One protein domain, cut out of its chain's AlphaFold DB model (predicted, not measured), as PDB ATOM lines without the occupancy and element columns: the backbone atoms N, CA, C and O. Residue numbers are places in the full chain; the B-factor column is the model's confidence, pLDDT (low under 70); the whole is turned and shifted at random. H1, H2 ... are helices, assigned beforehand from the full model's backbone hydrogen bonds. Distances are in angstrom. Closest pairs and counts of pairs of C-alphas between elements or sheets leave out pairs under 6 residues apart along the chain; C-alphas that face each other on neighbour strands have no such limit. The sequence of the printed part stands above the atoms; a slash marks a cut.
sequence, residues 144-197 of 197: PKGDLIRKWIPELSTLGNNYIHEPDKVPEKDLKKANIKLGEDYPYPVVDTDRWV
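Overview. This is residues 144 to 197 of the 197 residues of the protein "Cryptochrome DASH" of Bacteroidetes bacterium (UniProt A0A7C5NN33). Little regular structure is here: the printed part is mostly winding chain, with two short helices, H1 and H2, set well away from each other. Residues 153 to 171 loop through the middle between them, and after H2 residues 179 to 197 run on as a long tail without a named element. The printed part has 54 residues, with H1 then H2 along it and no named strand; the class is all helix, with only 13 residues in named elements. It is compact, with a radius of gyration of the C-alphas of 10.7 A, and spans 26 by 23 by 17 A.

Arrangement. H1, residues 147 to 152, and H2, residues 172 to 178, are apart. In H1 and H2 every O i to N i+4 pair is within hydrogen-bond range.

Along the chain. Find C-alpha 147 at (-49.742, -35.858, -2.990); from there H1 runs 8.8 A to C-alpha 152. H2 runs 9.7 A from C-alpha 172 to C-alpha 178 at (-42.987, -21.529, -8.540).

Size, cuts and confidence. The link from H1 to H2 is long, 19 residues. The C-alphas of Asn 179 and Arg 195, the two farthest apart, are 27.7 A apart. The printed part has no cut; residue 197, the chain's last, is under 70 in pLDDT.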
ATOM      1  N   PRO A 144     -56.452 -36.479  -5.796       95.19
ATOM      2  CA  PRO A 144     -57.109 -35.161  -5.826       95.19
ATOM      3  C   PRO A 144     -56.294 -33.985  -5.266       95.19
ATOM      4  O   PRO A 144     -56.643 -32.826  -5.490       95.19
ATOM      5  N   LYS A 145     -55.262 -34.267  -4.463       95.31
ATOM      6  CA  LYS A 145     -54.390 -33.258  -3.844       95.31
ATOM      7  C   LYS A 145     -53.017 -33.155  -4.514       95.31
ATOM      8  O   LYS A 145     -52.257 -32.243  -4.183       95.31
ATOM      9  N   GLY A 146     -52.707 -34.048  -5.450       96.12
ATOM     10  CA  GLY A 146     -51.378 -34.137  -6.042       96.12
ATOM     11  C   GLY A 146     -50.324 -34.730  -5.105       96.12
ATOM     12  O   GLY A 146     -49.143 -34.539  -5.359       96.12
ATOM     13  N   ASP A 147     -50.696 -35.382  -4.001       96.75
ATOM     14  CA  ASP A 147     -49.742 -35.858  -2.990       96.75
ATOM     15  C   ASP A 147     -48.806 -36.934  -3.571       96.75
ATOM     16  O   ASP A 147     -47.609 -36.942  -3.277       96.75
ATOM     17  N   LEU A 148     -49.331 -37.809  -4.441       97.00
ATOM     18  CA  LEU A 148     -48.531 -38.808  -5.156       97.00
ATOM     19  C   LEU A 148     -47.557 -38.125  -6.121       97.00
ATOM     20  O   LEU A 148     -46.371 -38.459  -6.135       97.00
ATOM     21  N   ILE A 149     -48.046 -37.158  -6.901       97.44
ATOM     22  CA  ILE A 149     -47.221 -36.428  -7.870       97.44
ATOM     23  C   ILE A 149     -46.123 -35.639  -7.154       97.44
ATOM     24  O   ILE A 149     -44.966 -35.744  -7.532       97.44
ATOM     25  N   ARG A 150     -46.441 -34.912  -6.080       97.19
ATOM     26  CA  ARG A 150     -45.452 -34.141  -5.304       97.19
ATOM     27  C   ARG A 150     -44.372 -35.025  -4.693       97.19
ATOM     28  O   ARG A 150     -43.232 -34.588  -4.576       97.19
ATOM     29  N   LYS A 151     -44.733 -36.243  -4.280       97.75
ATOM     30  CA  LYS A 151     -43.789 -37.204  -3.706       97.75
ATOM     31  C   LYS A 151     -42.762 -37.666  -4.739       97.75
ATOM     32  O   LYS A 151     -41.580 -37.714  -4.422       97.75
ATOM     33  N   TRP A 152     -43.213 -38.026  -5.939       98.19
ATOM     34  CA  TRP A 152     -42.361 -38.642  -6.964       98.19
ATOM     35  C   TRP A 152     -41.783 -37.641  -7.975       98.19
ATOM     36  O   TRP A 152     -40.793 -37.930  -8.643       98.19
ATOM     37  N   ILE A 153     -42.366 -36.449  -8.064       97.50
ATOM     38  CA  ILE A 153     -41.952 -35.350  -8.940       97.50
ATOM     39  C   ILE A 153     -41.753 -34.092  -8.073       97.50
ATOM     40  O   ILE A 153     -42.575 -33.167  -8.102       97.50
ATOM     41  N   PRO A 154     -40.697 -34.063  -7.234       96.19
ATOM     42  CA  PRO A 154     -40.451 -32.962  -6.305       96.19
ATOM     43  C   PRO A 154     -40.260 -31.613  -7.007       96.19
ATOM     44  O   PRO A 154     -40.580 -30.577  -6.424       96.19
ATOM     45  N   GLU A 155     -39.815 -31.596  -8.263       95.31
ATOM     46  CA  GLU A 155     -39.703 -30.382  -9.073       95.31
ATOM     47  C   GLU A 155     -41.057 -29.695  -9.332       95.31
ATOM     48  O   GLU A 155     -41.109 -28.476  -9.445       95.31
ATOM     49  N   LEU A 156     -42.175 -30.436  -9.329       95.69
ATOM     50  CA  LEU A 156     -43.529 -29.876  -9.453       95.69
ATOM     51  C   LEU A 156     -44.186 -29.605  -8.089       95.69
ATOM     52  O   LEU A 156     -45.338 -29.168  -8.022       95.69
ATOM     53  N   SER A 157     -43.476 -29.850  -6.983       94.19
ATOM     54  CA  SER A 157     -44.063 -29.863  -5.639       94.19
ATOM     55  C   SER A 157     -44.594 -28.517  -5.146       94.19
ATOM     56  O   SER A 157     -45.361 -28.485  -4.183       94.19
ATOM     57  N   THR A 158     -44.241 -27.418  -5.808       92.75
ATOM     58  CA  THR A 158     -44.686 -26.055  -5.488       92.75
ATOM     59  C   THR A 158     -45.947 -25.637  -6.251       92.75
ATOM     60  O   THR A 158     -46.575 -24.642  -5.885       92.75
ATOM     61  N   LEU A 159     -46.372 -26.392  -7.274       92.31
ATOM     62  CA  LEU A 159     -47.581 -26.077  -8.045       92.31
ATOM     63  C   LEU A 159     -48.844 -26.233  -7.197       92.31
ATOM     64  O   LEU A 159     -48.940 -27.129  -6.366       92.31
ATOM     65  N   GLY A 160     -49.860 -25.401  -7.413       89.88
ATOM     66  CA  GLY A 160     -51.160 -25.574  -6.753       89.88
ATOM     67  C   GLY A 160     -51.897 -26.837  -7.222       89.88
ATOM     68  O   GLY A 160     -51.656 -27.336  -8.319       89.88
ATOM     69  N   ASN A 161     -52.847 -27.336  -6.424       89.12
ATOM     70  CA  ASN A 161     -53.608 -28.561  -6.739       89.12
ATOM     71  C   ASN A 161     -54.363 -28.488  -8.077       89.12
ATOM     72  O   ASN A 161     -54.562 -29.505  -8.728       89.12
ATOM     73  N   ASN A 162     -54.750 -27.287  -8.514       86.06
ATOM     74  CA  ASN A 162     -55.432 -27.094  -9.797       86.06
ATOM     75  C   ASN A 162     -54.532 -27.386 -11.008       86.06
ATOM     76  O   ASN A 162     -55.044 -27.619 -12.095       86.06
ATOM     77  N   TYR A 163     -53.213 -27.355 -10.814       91.06
ATOM     78  CA  TYR A 163     -52.211 -27.367 -11.875       91.06
ATOM     79  C   TYR A 163     -51.253 -28.555 -11.803       91.06
ATOM     80  O   TYR A 163     -50.605 -28.878 -12.789       91.06
ATOM     81  N   ILE A 164     -51.177 -29.232 -10.655       94.81
ATOM     82  CA  ILE A 164     -50.244 -30.344 -10.423       94.81
ATOM     83  C   ILE A 164     -50.418 -31.505 -11.418       94.81
ATOM     84  O   ILE A 164     -49.471 -32.240 -11.675       94.81
ATOM     85  N   HIS A 165     -51.614 -31.661 -11.994       94.94
ATOM     86  CA  HIS A 165     -51.917 -32.690 -12.992       94.94
ATOM     87  C   HIS A 165     -51.690 -32.234 -14.442       94.94
ATOM     88  O   HIS A 165     -51.611 -33.089 -15.316       94.94
ATOM     89  N   GLU A 166     -51.616 -30.924 -14.690       94.31
ATOM     90  CA  GLU A 166     -51.571 -30.294 -16.022       94.31
ATOM     91  C   GLU A 166     -50.557 -29.127 -16.007       94.31
ATOM     92  O   GLU A 166     -50.947 -27.955 -16.075       94.31
ATOM     93  N   PRO A 167     -49.251 -29.414 -15.824       93.62
ATOM     94  CA  PRO A 167     -48.219 -28.387 -15.687       93.62
ATOM     95  C   PRO A 167     -48.059 -27.540 -16.960       93.62
ATOM     96  O   PRO A 167     -47.733 -26.360 -16.873       93.62
ATOM     97  N   ASP A 168     -48.353 -28.109 -18.128       92.69
ATOM     98  CA  ASP A 168     -48.365 -27.456 -19.441       92.69
ATOM     99  C   ASP A 168     -49.401 -26.328 -19.558       92.69
ATOM    100  O   ASP A 168     -49.197 -25.377 -20.311       92.69
ATOM    101  N   LYS A 169     -50.480 -26.385 -18.768       92.19
ATOM    102  CA  LYS A 169     -51.562 -25.383 -18.773       92.19
ATOM    103  C   LYS A 169     -51.365 -24.273 -17.744       92.19
ATOM    104  O   LYS A 169     -52.231 -23.410 -17.575       92.19
ATOM    105  N   VAL A 170     -50.236 -24.277 -17.036       92.25
ATOM    106  CA  VAL A 170     -49.932 -23.268 -16.020       92.25
ATOM    107  C   VAL A 170     -49.519 -21.960 -16.693       92.25
ATOM    108  O   VAL A 170     -48.595 -21.951 -17.506       92.25
ATOM    109  N   PRO A 171     -50.134 -20.818 -16.331       92.44
ATOM    110  CA  PRO A 171     -49.686 -19.524 -16.824       92.44
ATOM    111  C   PRO A 171     -48.208 -19.278 -16.497       92.44
ATOM    112  O   PRO A 171     -47.774 -19.483 -15.364       92.44
ATOM    113  N   GLU A 172     -47.448 -18.728 -17.446       90.31
ATOM    114  CA  GLU A 172     -46.003 -18.479 -17.293       90.31
ATOM    115  C   GLU A 172     -45.665 -17.661 -16.029       90.31
ATOM    116  O   GLU A 172     -44.659 -17.895 -15.360       90.31
ATOM    117  N   LYS A 173     -46.547 -16.728 -15.644       90.00
ATOM    118  CA  LYS A 173     -46.423 -15.942 -14.406       90.00
ATOM    119  C   LYS A 173     -46.386 -16.809 -13.141       90.00
ATOM    120  O   LYS A 173     -45.725 -16.436 -12.178       90.00
ATOM    121  N   ASP A 174     -47.117 -17.919 -13.122       90.06
ATOM    122  CA  ASP A 174     -47.259 -18.782 -11.953       90.06
ATOM    123  C   ASP A 174     -46.168 -19.862 -11.952       90.06
ATOM    124  O   ASP A 174     -45.630 -20.154 -10.887       90.06
ATOM    125  N   LEU A 175     -45.715 -20.319 -13.130       91.06
ATOM    126  CA  LEU A 175     -44.477 -21.102 -13.284       91.06
ATOM    127  C   LEU A 175     -43.246 -20.331 -12.778       91.06
ATOM    128  O   LEU A 175     -42.466 -20.855 -11.984       91.06
ATOM    129  N   LYS A 176     -43.117 -19.045 -13.142       90.62
ATOM    130  CA  LYS A 176     -42.033 -18.170 -12.654       90.62
ATOM    131  C   LYS A 176     -42.055 -18.001 -11.136       90.62
ATOM    132  O   LYS A 176     -41.003 -18.052 -10.508       90.62
ATOM    133  N   LYS A 177     -43.235 -17.825 -10.530       90.69
ATOM    134  CA  LYS A 177     -43.375 -17.755  -9.061       90.69
ATOM    135  C   LYS A 177     -43.003 -19.070  -8.380       90.69
ATOM    136  O   LYS A 177     -42.448 -19.042  -7.289       90.69
ATOM    137  N   ALA A 178     -43.326 -20.194  -9.014       89.56
ATOM    138  CA  ALA A 178     -42.987 -21.529  -8.540       89.56
ATOM    139  C   ALA A 178     -41.511 -21.900  -8.783       89.56
ATOM    140  O   ALA A 178     -41.067 -22.924  -8.269       89.56
ATOM    141  N   ASN A 179     -40.767 -21.062  -9.522       92.81
ATOM    142  CA  ASN A 179     -39.402 -21.303  -9.988       92.81
ATOM    143  C   ASN A 179     -39.267 -22.620 -10.776       92.81
ATOM    144  O   ASN A 179     -38.322 -23.371 -10.565       92.81
ATOM    145  N   ILE A 180     -40.237 -22.887 -11.657       94.00
ATOM    146  CA  ILE A 180     -40.272 -24.066 -12.531       94.00
ATOM    147  C   ILE A 180     -40.148 -23.608 -13.982       94.00
ATOM    148  O   ILE A 180     -40.920 -22.760 -14.438       94.00
ATOM    149  N   LYS A 181     -39.223 -24.209 -14.726       94.00
ATOM    150  CA  LYS A 181     -39.084 -24.054 -16.173       94.00
ATOM    151  C   LYS A 181     -39.421 -25.358 -16.883       94.00
ATOM    152  O   LYS A 181     -38.682 -26.340 -16.805       94.00
ATOM    153  N   LEU A 182     -40.520 -25.358 -17.628       93.81
ATOM    154  CA  LEU A 182     -40.857 -26.497 -18.477       93.81
ATOM    155  C   LEU A 182     -39.848 -26.637 -19.624       93.81
ATOM    156  O   LEU A 182     -39.380 -25.643 -20.177       93.81
ATOM    157  N   GLY A 183     -39.490 -27.875 -19.949       92.44
ATOM    158  CA  GLY A 183     -38.422 -28.226 -20.888       92.44
ATOM    159  C   GLY A 183     -37.021 -28.305 -20.266       92.44
ATOM    160  O   GLY A 183     -36.164 -28.975 -20.836       92.44
ATOM    161  N   GLU A 184     -36.796 -27.689 -19.099       92.88
ATOM    162  CA  GLU A 184     -35.544 -27.801 -18.329       92.88
ATOM    163  C   GLU A 184     -35.757 -28.649 -17.065       92.88
ATOM    164  O   GLU A 184     -35.174 -29.725 -16.942       92.88
ATOM    165  N   ASP A 185     -36.622 -28.188 -16.156       94.69
ATOM    166  CA  ASP A 185     -36.864 -28.828 -14.855       94.69
ATOM    167  C   ASP A 185     -37.838 -30.008 -14.970       94.69
ATOM    168  O   ASP A 185     -37.661 -31.037 -14.324       94.69
ATOM    169  N   TYR A 186     -38.861 -29.872 -15.818       96.88
ATOM    170  CA  TYR A 186     -39.840 -30.917 -16.119       96.88
ATOM    171  C   TYR A 186     -40.247 -30.840 -17.600       96.88
ATOM    172  O   TYR A 186     -40.441 -29.731 -18.102       96.88
ATOM    173  N   PRO A 187     -40.349 -31.957 -18.343       96.94
ATOM    174  CA  PRO A 187     -40.588 -31.919 -19.783       96.94
ATOM    175  C   PRO A 187     -41.997 -31.435 -20.142       96.94
ATOM    176  O   PRO A 187     -42.940 -31.548 -19.360       96.94
ATOM    177  N   TYR A 188     -42.137 -30.928 -21.368       96.44
ATOM    178  CA  TYR A 188     -43.452 -30.751 -21.979       96.44
ATOM    179  C   TYR A 188     -44.086 -32.116 -22.295       96.44
ATOM    180  O   TYR A 188     -43.347 -33.069 -22.562       96.44
ATOM    181  N   PRO A 189     -45.428 -32.221 -22.297       96.31
ATOM    182  CA  PRO A 189     -46.115 -33.440 -22.700       96.31
ATOM    183  C   PRO A 189     -45.690 -33.893 -24.098       96.31
ATOM    184  O   PRO A 189     -45.683 -33.106 -25.042       96.31
ATOM    185  N   VAL A 190     -45.364 -35.177 -24.237       96.19
ATOM    186  CA  VAL A 190     -45.011 -35.787 -25.535       96.19
ATOM    187  C   VAL A 190     -46.234 -36.148 -26.383       96.19
ATOM    188  O   VAL A 190     -46.100 -36.617 -27.510       96.19
ATOM    189  N   VAL A 191     -47.431 -35.931 -25.837       93.56
ATOM    190  CA  VAL A 191     -48.724 -36.183 -26.474       93.56
ATOM    191  C   VAL A 191     -49.655 -34.996 -26.265       93.56
ATOM    192  O   VAL A 191     -49.476 -34.216 -25.331       93.56
ATOM    193  N   ASP A 192     -50.659 -34.875 -27.131       90.81
ATOM    194  CA  ASP A 192     -51.686 -33.841 -27.025       90.81
ATOM    195  C   ASP A 192     -52.595 -34.089 -25.806       90.81
ATOM    196  O   ASP A 192     -53.352 -35.065 -25.756       90.81
ATOM    197  N   THR A 193     -52.508 -33.191 -24.823       88.94
ATOM    198  CA  THR A 193     -53.263 -33.231 -23.564       88.94
ATOM    199  C   THR A 193     -54.619 -32.529 -23.663       88.94
ATOM    200  O   THR A 193     -55.462 -32.706 -22.778       88.94
ATOM    201  N   ASP A 194     -54.882 -31.747 -24.717       86.75
ATOM    202  CA  ASP A 194     -56.116 -30.964 -24.845       86.75
ATOM    203  C   ASP A 194     -57.336 -31.845 -25.073       86.75
ATOM    204  O   ASP A 194     -58.428 -31.539 -24.597       86.75
ATOM    205  N   ARG A 195     -57.136 -33.012 -25.683       85.31
ATOM    206  CA  ARG A 195     -58.185 -34.023 -25.848       85.31
ATOM    207  C   ARG A 195     -58.671 -34.647 -24.540       85.31
ATOM    208  O   ARG A 195     -59.612 -35.436 -24.582       85.31
ATOM    209  N   TRP A 196     -58.011 -34.381 -23.411       83.12
ATOM    210  CA  TRP A 196     -58.362 -34.899 -22.084       83.12
ATOM    211  C   TRP A 196     -59.015 -33.853 -21.173       83.12
ATOM    212  O   TRP A 196     -59.128 -34.087 -19.966       83.12
ATOM    213  N   VAL A 197     -59.448 -32.714 -21.710       66.69
ATOM    214  CA  VAL A 197     -60.126 -31.661 -20.937       66.69
ATOM    215  C   VAL A 197     -61.591 -31.541 -21.311       66.69
ATOM    216  O   VAL A 197     -61.916 -31.672 -22.508       66.69
TER     217      VAL A 197